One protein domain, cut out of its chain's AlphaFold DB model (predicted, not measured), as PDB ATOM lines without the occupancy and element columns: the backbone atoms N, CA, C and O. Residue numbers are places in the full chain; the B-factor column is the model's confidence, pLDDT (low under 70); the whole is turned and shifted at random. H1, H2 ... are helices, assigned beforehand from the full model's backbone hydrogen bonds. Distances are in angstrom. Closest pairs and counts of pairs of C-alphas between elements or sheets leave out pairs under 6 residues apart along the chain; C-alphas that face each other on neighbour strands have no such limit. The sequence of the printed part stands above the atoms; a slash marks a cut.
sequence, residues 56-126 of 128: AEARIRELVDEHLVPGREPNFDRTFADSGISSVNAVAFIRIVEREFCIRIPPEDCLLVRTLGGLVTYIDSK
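AT A GLANCE: This is residues 56 to 126 of the 128 residues of the protein "Acyl carrier protein" of Gemmatimonadetes bacterium (UniProt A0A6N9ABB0). What does the model look like at first sight? Four helices make a small rounded cluster: H1 packs on residues 93 to 97 of H2 and, with its own residues 56 to 60, on H4, while H2 is near H4 without touching it, and the short H3 meets H4 at a corner by their link, apart from H1. The long stretch of residues 68 to 86, with no named element, loops round one end of the cluster between H1 and H2. What are its make-up and size? The printed part has 71 residues with four named helices, in the order H1, H2, H3, H4, and no named strand, and its class is all helix. It is compact, with a radius of gyration of the C-alphas of 10.8 A and spans of 28 by 21 by 20 A.

HOW THE PARTS SIT: How does the longest helix, H2, stand to its neighbour H1? H2, residues 87 to 100, touches H1, residues 56 to 67, with residues 93 to 97 alone. The closest C-alphas of the two are those of His 67 and Phe 93, 7.2 A apart. Their lines stand at a steep tilt of 51 degrees, and the helices run opposite ways. What does H1 meet with its other residues? H1 touches H4, residues 116 to 126, with residues 56 to 60 alone, and the closest C-alphas are those of Glu 57 and Val 120, 5.5 A apart. This is a steep tilt of 48 degrees, opposite ways. Where is H3? H3, residues 109 to 114, and H4 touch only at the corner by their link, with the C-alphas of Val 113 and Leu 119 closest at 4.2 A, at a steep tilt of 38 degrees, opposite ways. H2 and H3 are near each other, with 6 pairs of C-alphas within 10 A and the closest at 8.5 A; H2 and H4 are near each other too, with 5 such pairs. H1 and H3 are apart. What do the backbone N and O atoms show? In H1, H2, H3 and H4 every O i to N i+4 pair is within hydrogen-bond range.

IN THESE COORDINATES: Where does the longest helix run? H2 goes from Ser 87, with its C-alpha at (149.423, 156.034, 110.177), to Glu 100, with its C-alpha at (138.960, 168.603, 121.444), and measures 19.9 A over 14 residues. Where is H1? It begins at Ala 56, with its C-alpha at (147.975, 173.148, 124.069), and ends at His 67, 16.2 A from first to last C-alpha. Where are the last two helices? H3 runs from Asp 109 to Arg 114 and measures 8.8 A. H4 runs from Leu 116 to Lys 126, 15.5 A, and ends with its C-alpha at (144.855, 179.140, 116.189).

THE WHOLE: How far does the printed part reach? The two C-alphas farthest apart are those of Gly 71 and Glu 108, at 31.7 A. The first and last printed C-alphas, those of Ala 56 and Lys 126, are 10.4 A apart. How are the helices joined? H1 and H2 are joined by a long link of 19 residues, whose C-alphas lie 8 to 16 A from the mean of the C-alphas. The link from H2 to H3 is short, with 8 residues, and that from H3 to H4 is tight, with 1 residue. Is there a cut, and how confident is the model? The printed part, residues 56 to 126 of a chain of 128, has no cut. The mean pLDDT of the printed part is 82.0, and one residue, Gly 71, is under 70.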
ATOM      1  N   ALA A  56     148.090 174.099 125.169       81.19
ATOM      2  CA  ALA A  56     147.975 173.148 124.069       81.19
ATOM      3  C   ALA A  56     148.990 171.993 124.149       81.19
ATOM      4  O   ALA A  56     148.621 170.850 123.884       81.19
ATOM      5  N   GLU A  57     150.239 172.252 124.550       82.81
ATOM      6  CA  GLU A  57     151.264 171.209 124.693       82.81
ATOM      7  C   GLU A  57     150.883 170.214 125.787       82.81
ATOM      8  O   GLU A  57     150.870 169.006 125.552       82.81
ATOM      9  N   ALA A  58     150.525 170.725 126.967       84.19
ATOM     10  CA  ALA A  58     150.140 169.896 128.103       84.19
ATOM     11  C   ALA A  58     148.939 169.004 127.757       84.19
ATOM     12  O   ALA A  58     148.954 167.803 128.030       84.19
ATOM     13  N   ARG A  59     147.934 169.566 127.075       85.50
ATOM     14  CA  ARG A  59     146.750 168.808 126.663       85.50
ATOM     15  C   ARG A  59     147.056 167.792 125.559       85.50
ATOM     16  O   ARG A  59     146.520 166.690 125.590       85.50
ATOM     17  N   ILE A  60     147.955 168.103 124.621       85.44
ATOM     18  CA  ILE A  60     148.412 167.119 123.629       85.44
ATOM     19  C   ILE A  60     149.168 165.972 124.294       85.44
ATOM     20  O   ILE A  60     148.925 164.826 123.931       85.44
ATOM     21  N   ARG A  61     150.053 166.242 125.265       83.31
ATOM     22  CA  ARG A  61     150.767 165.181 126.004       83.31
ATOM     23  C   ARG A  61     149.795 164.184 126.614       83.31
ATOM     24  O   ARG A  61     149.992 162.984 126.456       83.31
ATOM     25  N   GLU A  62     148.756 164.696 127.258       84.81
ATOM     26  CA  GLU A  62     147.720 163.885 127.889       84.81
ATOM     27  C   GLU A  62     146.959 163.033 126.867       84.81
ATOM     28  O   GLU A  62     146.844 161.826 127.045       84.81
ATOM     29  N   LEU A  63     146.537 163.615 125.739       85.38
ATOM     30  CA  LEU A  63     145.860 162.853 124.683       85.38
ATOM     31  C   LEU A  63     146.766 161.773 124.067       85.38
ATOM     32  O   LEU A  63     146.282 160.716 123.658       85.38
ATOM     33  N   VAL A  64     148.073 162.031 123.944       83.81
ATOM     34  CA  VAL A  64     149.024 161.037 123.420       83.81
ATOM     35  C   VAL A  64     149.213 159.891 124.414       83.81
ATOM     36  O   VAL A  64     149.248 158.733 123.996       83.81
ATOM     37  N   ASP A  65     149.307 160.193 125.708       83.56
ATOM     38  CA  ASP A  65     149.369 159.180 126.765       83.56
ATOM     39  C   ASP A  65     148.086 158.331 126.799       83.56
ATOM     40  O   ASP A  65     148.160 157.103 126.815       83.56
ATOM     41  N   GLU A  66     146.916 158.964 126.676       83.44
ATOM     42  CA  GLU A  66     145.617 158.283 126.710       83.44
ATOM     43  C   GLU A  66     145.384 157.369 125.493       83.44
ATOM     44  O   GLU A  66     144.875 156.254 125.631       83.44
ATOM     45  N   HIS A  67     145.737 157.822 124.284       80.69
ATOM     46  CA  HIS A  67     145.312 157.152 123.049       80.69
ATOM     47  C   HIS A  67     146.410 156.415 122.283       80.69
ATOM     48  O   HIS A  67     146.094 155.568 121.443       80.69
ATOM     49  N   LEU A  68     147.686 156.742 122.501       78.75
ATOM     50  CA  LEU A  68     148.777 156.246 121.659       78.75
ATOM     51  C   LEU A  68     149.809 155.441 122.444       78.75
ATOM     52  O   LEU A  68     150.184 154.355 121.999       78.75
ATOM     53  N   VAL A  69     150.313 155.976 123.558       71.38
ATOM     54  CA  VAL A  69     151.451 155.383 124.279       71.38
ATOM     55  C   VAL A  69     151.354 155.653 125.787       71.38
ATOM     56  O   VAL A  69     152.034 156.545 126.294       71.38
ATOM     57  N   PRO A  70     150.550 154.869 126.527       73.38
ATOM     58  CA  PRO A  70     150.406 155.060 127.965       73.38
ATOM     59  C   PRO A  70     151.734 154.799 128.684       73.38
ATOM     60  O   PRO A  70     152.364 153.753 128.503       73.38
ATOM     61  N   GLY A  71     152.167 155.756 129.504       67.25
ATOM     62  CA  GLY A  71     153.370 155.654 130.329       67.25
ATOM     63  C   GLY A  71     154.691 155.854 129.579       67.25
ATOM     64  O   GLY A  71     155.753 155.591 130.149       67.25
ATOM     65  N   ARG A  72     154.662 156.315 128.321       70.50
ATOM     66  CA  ARG A  72     155.865 156.702 127.571       70.50
ATOM     67  C   ARG A  72     155.821 158.186 127.253       70.50
ATOM     68  O   ARG A  72     154.834 158.678 126.722       70.50
ATOM     69  N   GLU A  73     156.930 158.884 127.497       70.06
ATOM     70  CA  GLU A  73     156.999 160.300 127.149       70.06
ATOM     71  C   GLU A  73     156.853 160.510 125.630       70.06
ATOM     72  O   GLU A  73     157.644 159.961 124.846       70.06
ATOM     73  N   PRO A  74     155.856 161.302 125.194       72.31
ATOM     74  CA  PRO A  74     155.715 161.670 123.797       72.31
ATOM     75  C   PRO A  74     156.901 162.524 123.351       72.31
ATOM     76  O   PRO A  74     157.273 163.492 124.014       72.31
ATOM     77  N   ASN A  75     157.501 162.168 122.215       79.19
ATOM     78  CA  ASN A  75     158.618 162.923 121.659       79.19
ATOM     79  C   ASN A  75     158.104 163.951 120.641       79.19
ATOM     80  O   ASN A  75     157.615 163.583 119.575       79.19
ATOM     81  N   PHE A  76     158.228 165.234 120.983       79.06
ATOM     82  CA  PHE A  76     157.713 166.356 120.190       79.06
ATOM     83  C   PHE A  76     158.502 166.647 118.914       79.06
ATOM     84  O   PHE A  76     157.944 167.186 117.959       79.06
ATOM     85  N   ASP A  77     159.768 166.243 118.881       78.00
ATOM     86  CA  ASP A  77     160.686 166.484 117.768       78.00
ATOM     87  C   ASP A  77     160.527 165.436 116.651       78.00
ATOM     88  O   ASP A  77     160.852 165.664 115.486       78.00
ATOM     89  N   ARG A  78     159.963 164.273 116.993       81.88
ATOM     90  CA  ARG A  78     159.818 163.132 116.086       81.88
ATOM     91  C   ARG A  78     158.449 163.092 115.419       81.88
ATOM     92  O   ARG A  78     157.434 163.554 115.939       81.88
ATOM     93  N   THR A  79     158.420 162.490 114.232       83.31
ATOM     94  CA  THR A  79     157.158 162.221 113.532       83.31
ATOM     95  C   THR A  79     156.399 161.079 114.207       83.31
ATOM     96  O   THR A  79     157.000 160.248 114.895       83.31
ATOM     97  N   PHE A  80     155.087 160.984 113.968       82.50
ATOM     98  CA  PHE A  80     154.293 159.840 114.440       82.50
ATOM     99  C   PHE A  80     154.904 158.500 114.000       82.50
ATOM    100  O   PHE A  80     155.093 157.604 114.820       82.50
ATOM    101  N   ALA A  81     155.310 158.404 112.732       82.38
ATOM    102  CA  ALA A  81     155.926 157.199 112.182       82.38
ATOM    103  C   ALA A  81     157.253 156.843 112.877       82.38
ATOM    104  O   ALA A  81     157.481 155.681 113.202       82.38
ATOM    105  N   ASP A  82     158.104 157.837 113.158       82.69
ATOM    106  CA  ASP A  82     159.381 157.630 113.861       82.69
ATOM    107  C   ASP A  82     159.181 157.227 115.334       82.69
ATOM    108  O   ASP A  82     159.963 156.470 115.905       82.69
ATOM    109  N   SER A  83     158.071 157.662 115.933       76.56
ATOM    110  CA  SER A  83     157.669 157.262 117.284       76.56
ATOM    111  C   SER A  83     157.079 155.847 117.357       76.56
ATOM    112  O   SER A  83     156.721 155.402 118.445       76.56
ATOM    113  N   GLY A  84     156.976 155.137 116.227       80.44
ATOM    114  CA  GLY A  84     156.351 153.815 116.140       80.44
ATOM    115  C   GLY A  84     154.821 153.856 116.091       80.44
ATOM    116  O   GLY A  84     154.174 152.824 116.258       80.44
ATOM    117  N   ILE A  85     154.226 155.030 115.861       81.31
ATOM    118  CA  ILE A  85     152.777 155.197 115.746       81.31
ATOM    119  C   ILE A  85     152.368 154.902 114.301       81.31
ATOM    120  O   ILE A  85     152.856 155.519 113.354       81.31
ATOM    121  N   SER A  86     151.441 153.961 114.131       84.62
ATOM    122  CA  SER A  86     150.873 153.629 112.822       84.62
ATOM    123  C   SER A  86     150.116 154.818 112.222       84.62
ATOM    124  O   SER A  86     149.451 155.560 112.946       84.62
ATOM    125  N   SER A  87     150.138 154.967 110.893       82.12
ATOM    126  CA  SER A  87     149.423 156.034 110.177       82.12
ATOM    127  C   SER A  87     147.930 156.089 110.519       82.12
ATOM    128  O   SER A  87     147.354 157.169 110.585       82.12
ATOM    129  N   VAL A  88     147.306 154.936 110.788       85.38
ATOM    130  CA  VAL A  88     145.897 154.858 111.215       85.38
ATOM    131  C   VAL A  88     145.700 155.511 112.583       85.38
ATOM    132  O   VAL A  88     144.792 156.322 112.750       85.38
ATOM    133  N   ASN A  89     146.583 155.212 113.537       85.31
ATOM    134  CA  ASN A  89     146.527 155.777 114.884       85.31
ATOM    135  C   ASN A  89     146.848 157.275 114.869       85.31
ATOM    136  O   ASN A  89     146.198 158.037 115.573       85.31
ATOM    137  N   ALA A  90     147.787 157.710 114.024       82.75
ATOM    138  CA  ALA A  90     148.094 159.125 113.843       82.75
ATOM    139  C   ALA A  90     146.878 159.907 113.314       82.75
ATOM    140  O   ALA A  90     146.526 160.944 113.865       82.75
ATOM    141  N   VAL A  91     146.187 159.391 112.290       85.00
ATOM    142  CA  VAL A  91     144.977 160.037 111.750       85.00
ATOM    143  C   VAL A  91     143.834 160.024 112.768       85.00
ATOM    144  O   VAL A  91     143.151 161.035 112.919       85.00
ATOM    145  N   ALA A  92     143.633 158.916 113.488       87.56
ATOM    146  CA  ALA A  92     142.633 158.841 114.554       87.56
ATOM    147  C   ALA A  92     142.913 159.867 115.662       87.56
ATOM    148  O   ALA A  92     142.007 160.586 116.078       87.56
ATOM    149  N   PHE A  93     144.175 159.998 116.072       85.44
ATOM    150  CA  PHE A  93     144.614 160.985 117.051       85.44
ATOM    151  C   PHE A  93     144.383 162.423 116.576       85.44
ATOM    152  O   PHE A  93     143.788 163.217 117.298       85.44
ATOM    153  N   ILE A  94     144.762 162.747 115.334       85.38
ATOM    154  CA  ILE A  94     144.516 164.069 114.741       85.38
ATOM    155  C   ILE A  94     143.019 164.406 114.781       85.38
ATOM    156  O   ILE A  94     142.660 165.516 115.151       85.38
ATOM    157  N   ARG A  95     142.133 163.444 114.490       86.06
ATOM    158  CA  ARG A  95     140.673 163.648 114.558       86.06
ATOM    159  C   ARG A  95     140.164 163.921 115.976       86.06
ATOM    160  O   ARG A  95     139.203 164.675 116.133       86.06
ATOM    161  N   ILE A  96     140.771 163.304 116.988       88.19
ATOM    162  CA  ILE A  96     140.445 163.548 118.401       88.19
ATOM    163  C   ILE A  96     140.884 164.960 118.787       88.19
ATOM    164  O   ILE A  96     140.081 165.719 119.319       88.19
ATOM    165  N   VAL A  97     142.111 165.342 118.432       85.69
ATOM    166  CA  VAL A  97     142.652 166.683 118.677       85.69
ATOM    167  C   VAL A  97     141.825 167.756 117.960       85.69
ATOM    168  O   VAL A  97     141.451 168.751 118.571       85.69
ATOM    169  N   GLU A  98     141.452 167.549 116.696       87.62
ATOM    170  CA  GLU A  98     140.558 168.460 115.968       87.62
ATOM    171  C   GLU A  98     139.238 168.693 116.711       87.62
ATOM    172  O   GLU A  98     138.754 169.822 116.793       87.62
ATOM    173  N   ARG A  99     138.661 167.630 117.280       86.75
ATOM    174  CA  ARG A  99     137.413 167.712 118.041       86.75
ATOM    175  C   ARG A  99     137.605 168.398 119.392       86.75
ATOM    176  O   ARG A  99     136.773 169.222 119.751       86.75
ATOM    177  N   GLU A 100     138.669 168.064 120.112       85.62
ATOM    178  CA  GLU A 100     138.960 168.603 121.444       85.62
ATOM    179  C   GLU A 100     139.203 170.115 121.395       85.62
ATOM    180  O   GLU A 100     138.625 170.881 122.159       85.62
ATOM    181  N   PHE A 101     140.015 170.562 120.438       83.50
ATOM    182  CA  PHE A 101     140.364 171.973 120.287       83.50
ATOM    183  C   PHE A 101     139.409 172.731 119.350       83.50
ATOM    184  O   PHE A 101     139.623 173.911 119.086       83.50
ATOM    185  N   CYS A 102     138.360 172.074 118.836       84.75
ATOM    186  CA  CYS A 102     137.439 172.616 117.829       84.75
ATOM    187  C   CYS A 102     138.148 173.237 116.604       84.75
ATOM    188  O   CYS A 102     137.676 174.226 116.038       84.75
ATOM    189  N   ILE A 103     139.270 172.654 116.168       84.56
ATOM    190  CA  ILE A 103     140.032 173.114 114.998       84.56
ATOM    191  C   ILE A 103     139.782 172.228 113.776       84.56
ATOM    192  O   ILE A 103     139.380 171.071 113.883       84.56
ATOM    193  N   ARG A 104     140.078 172.764 112.587       82.81
ATOM    194  CA  ARG A 104     140.231 171.971 111.362       82.81
ATOM    195  C   ARG A 104     141.660 172.049 110.854       82.81
ATOM    196  O   ARG A 104     142.205 173.143 110.693       82.81
ATOM    197  N   ILE A 105     142.226 170.885 110.567       82.94
ATOM    198  CA  ILE A 105     143.532 170.729 109.942       82.94
ATOM    199  C   ILE A 105     143.274 170.320 108.490       82.94
ATOM    200  O   ILE A 105     142.844 169.190 108.225       82.94
ATOM    201  N   PRO A 106     143.446 171.240 107.531       82.00
ATOM    202  CA  PRO A 106     143.311 170.901 106.128       82.00
ATOM    203  C   PRO A 106     144.512 170.037 105.682       82.00
ATOM    204  O   PRO A 106     145.554 170.014 106.342       82.00
ATOM    205  N   PRO A 107     144.382 169.270 104.587       75.88
ATOM    206  CA  PRO A 107     145.416 168.330 104.160       75.88
ATOM    207  C   PRO A 107     146.744 169.006 103.797       75.88
ATOM    208  O   PRO A 107     147.783 168.352 103.889       75.88
ATOM    209  N   GLU A 108     146.739 170.290 103.424       80.62
ATOM    210  CA  GLU A 108     147.967 171.060 103.203       80.62
ATOM    211  C   GLU A 108     148.788 171.212 104.498       80.62
ATOM    212  O   GLU A 108     150.015 171.104 104.472       80.62
ATOM    213  N   ASP A 109     148.111 171.363 105.642       81.88
ATOM    214  CA  ASP A 109     148.724 171.538 106.964       81.88
ATOM    215  C   ASP A 109     148.997 170.204 107.684       81.88
ATOM    216  O   ASP A 109     149.736 170.171 108.670       81.88
ATOM    217  N   CYS A 110     148.496 169.072 107.169       76.75
ATOM    218  CA  CYS A 110     148.828 167.729 107.675       76.75
ATOM    219  C   CYS A 110     150.344 167.463 107.717       76.75
ATOM    220  O   CYS A 110     150.820 166.684 108.543       76.75
ATOM    221  N   LEU A 111     151.109 168.109 106.829       79.38
ATOM    222  CA  LEU A 111     152.569 168.029 106.819       79.38
ATOM    223  C   LEU A 111     153.205 168.776 107.995       79.38
ATOM    224  O   LEU A 111     154.211 168.303 108.525       79.38
ATOM    225  N   LEU A 112     152.614 169.901 108.412       78.25
ATOM    226  CA  LEU A 112     153.065 170.685 109.563       78.25
ATOM    227  C   LEU A 112     152.759 169.953 110.865       78.25
ATOM    228  O   LEU A 112     153.595 169.913 111.758       78.25
ATOM    229  N   VAL A 113     151.605 169.289 110.944       82.94
ATOM    230  CA  VAL A 113     151.208 168.531 112.136       82.94
ATOM    231  C   VAL A 113     151.734 167.095 112.159       82.94
ATOM    232  O   VAL A 113     151.307 166.310 112.996       82.94
ATOM    233  N   ARG A 114     152.657 166.709 111.261       82.19
ATOM    234  CA  ARG A 114     153.214 165.338 111.218       82.19
ATOM    235  C   ARG A 114     154.074 164.992 112.439       82.19
ATOM    236  O   ARG A 114     154.381 163.815 112.658       82.19
ATOM    237  N   THR A 115     154.541 166.017 113.145       85.81
ATOM    238  CA  THR A 115     155.235 165.938 114.430       85.81
ATOM    239  C   THR A 115     154.315 166.478 115.516       85.81
ATOM    240  O   THR A 115     153.499 167.370 115.274       85.81
ATOM    241  N   LEU A 116     154.460 165.958 116.734       82.69
ATOM    242  CA  LEU A 116     153.686 166.453 117.871       82.69
ATOM    243  C   LEU A 116     154.018 167.923 118.174       82.69
ATOM    244  O   LEU A 116     153.117 168.683 118.502       82.69
ATOM    245  N   GLY A 117     155.274 168.348 117.995       82.69
ATOM    246  CA  GLY A 117     155.666 169.752 118.143       82.69
ATOM    247  C   GLY A 117     154.981 170.663 117.125       82.69
ATOM    248  O   GLY A 117     154.425 171.691 117.497       82.69
ATOM    249  N   GLY A 118     154.925 170.252 115.854       85.06
ATOM    250  CA  GLY A 118     154.229 171.014 114.819       85.06
ATOM    251  C   GLY A 118     152.718 171.085 115.045       85.06
ATOM    252  O   GLY A 118     152.107 172.123 114.795       85.06
ATOM    253  N   LEU A 119     152.119 170.027 115.604       83.62
ATOM    254  CA  LEU A 119     150.718 170.028 116.029       83.62
ATOM    255  C   LEU A 119     150.462 171.035 117.163       83.62
ATOM    256  O   LEU A 119     149.507 171.803 117.082       83.62
ATOM    257  N   VAL A 120     151.327 171.082 118.178       85.38
ATOM    258  CA  VAL A 120     151.236 172.065 119.272       85.38
ATOM    259  C   VAL A 120     151.369 173.488 118.738       85.38
ATOM    260  O   VAL A 120     150.525 174.326 119.044       85.38
ATOM    261  N   THR A 121     152.373 173.760 117.901       85.31
ATOM    262  CA  THR A 121     152.571 175.085 117.295       85.31
ATOM    263  C   THR A 121     151.383 175.503 116.431       85.31
ATOM    264  O   THR A 121     150.968 176.661 116.479       85.31
ATOM    265  N   TYR A 122     150.804 174.573 115.664       84.88
ATOM    266  CA  TYR A 122     149.625 174.850 114.845       84.88
ATOM    267  C   TYR A 122     148.418 175.226 115.706       84.88
ATOM    268  O   TYR A 122     147.740 176.208 115.415       84.88
ATOM    269  N   ILE A 123     148.167 174.476 116.780       84.38
ATOM    270  CA  ILE A 123     147.063 174.749 117.705       84.38
ATOM    271  C   ILE A 123     147.270 176.082 118.420       84.38
ATOM    272  O   ILE A 123     146.356 176.898 118.454       84.38
ATOM    273  N   ASP A 124     148.471 176.337 118.933       82.94
ATOM    274  CA  ASP A 124     148.798 177.593 119.610       82.94
ATOM    275  C   ASP A 124     148.567 178.809 118.696       82.94
ATOM    276  O   ASP A 124     147.946 179.790 119.101       82.94
ATOM    277  N   SER A 125     148.922 178.676 117.413       81.94
ATOM    278  CA  SER A 125     148.695 179.698 116.379       81.94
ATOM    279  C   SER A 125     147.219 179.923 116.017       81.94
ATOM    280  O   SER A 125     146.912 180.866 115.291       81.94
ATOM    281  N   LYS A 126     146.307 179.035 116.435       77.75
ATOM    282  CA  LYS A 126     144.855 179.140 116.189       77.75
ATOM    283  C   LYS A 126     144.064 179.568 117.423       77.75
ATOM    284  O   LYS A 126     142.912 179.968 117.272       77.75
TER     285      LYS A 126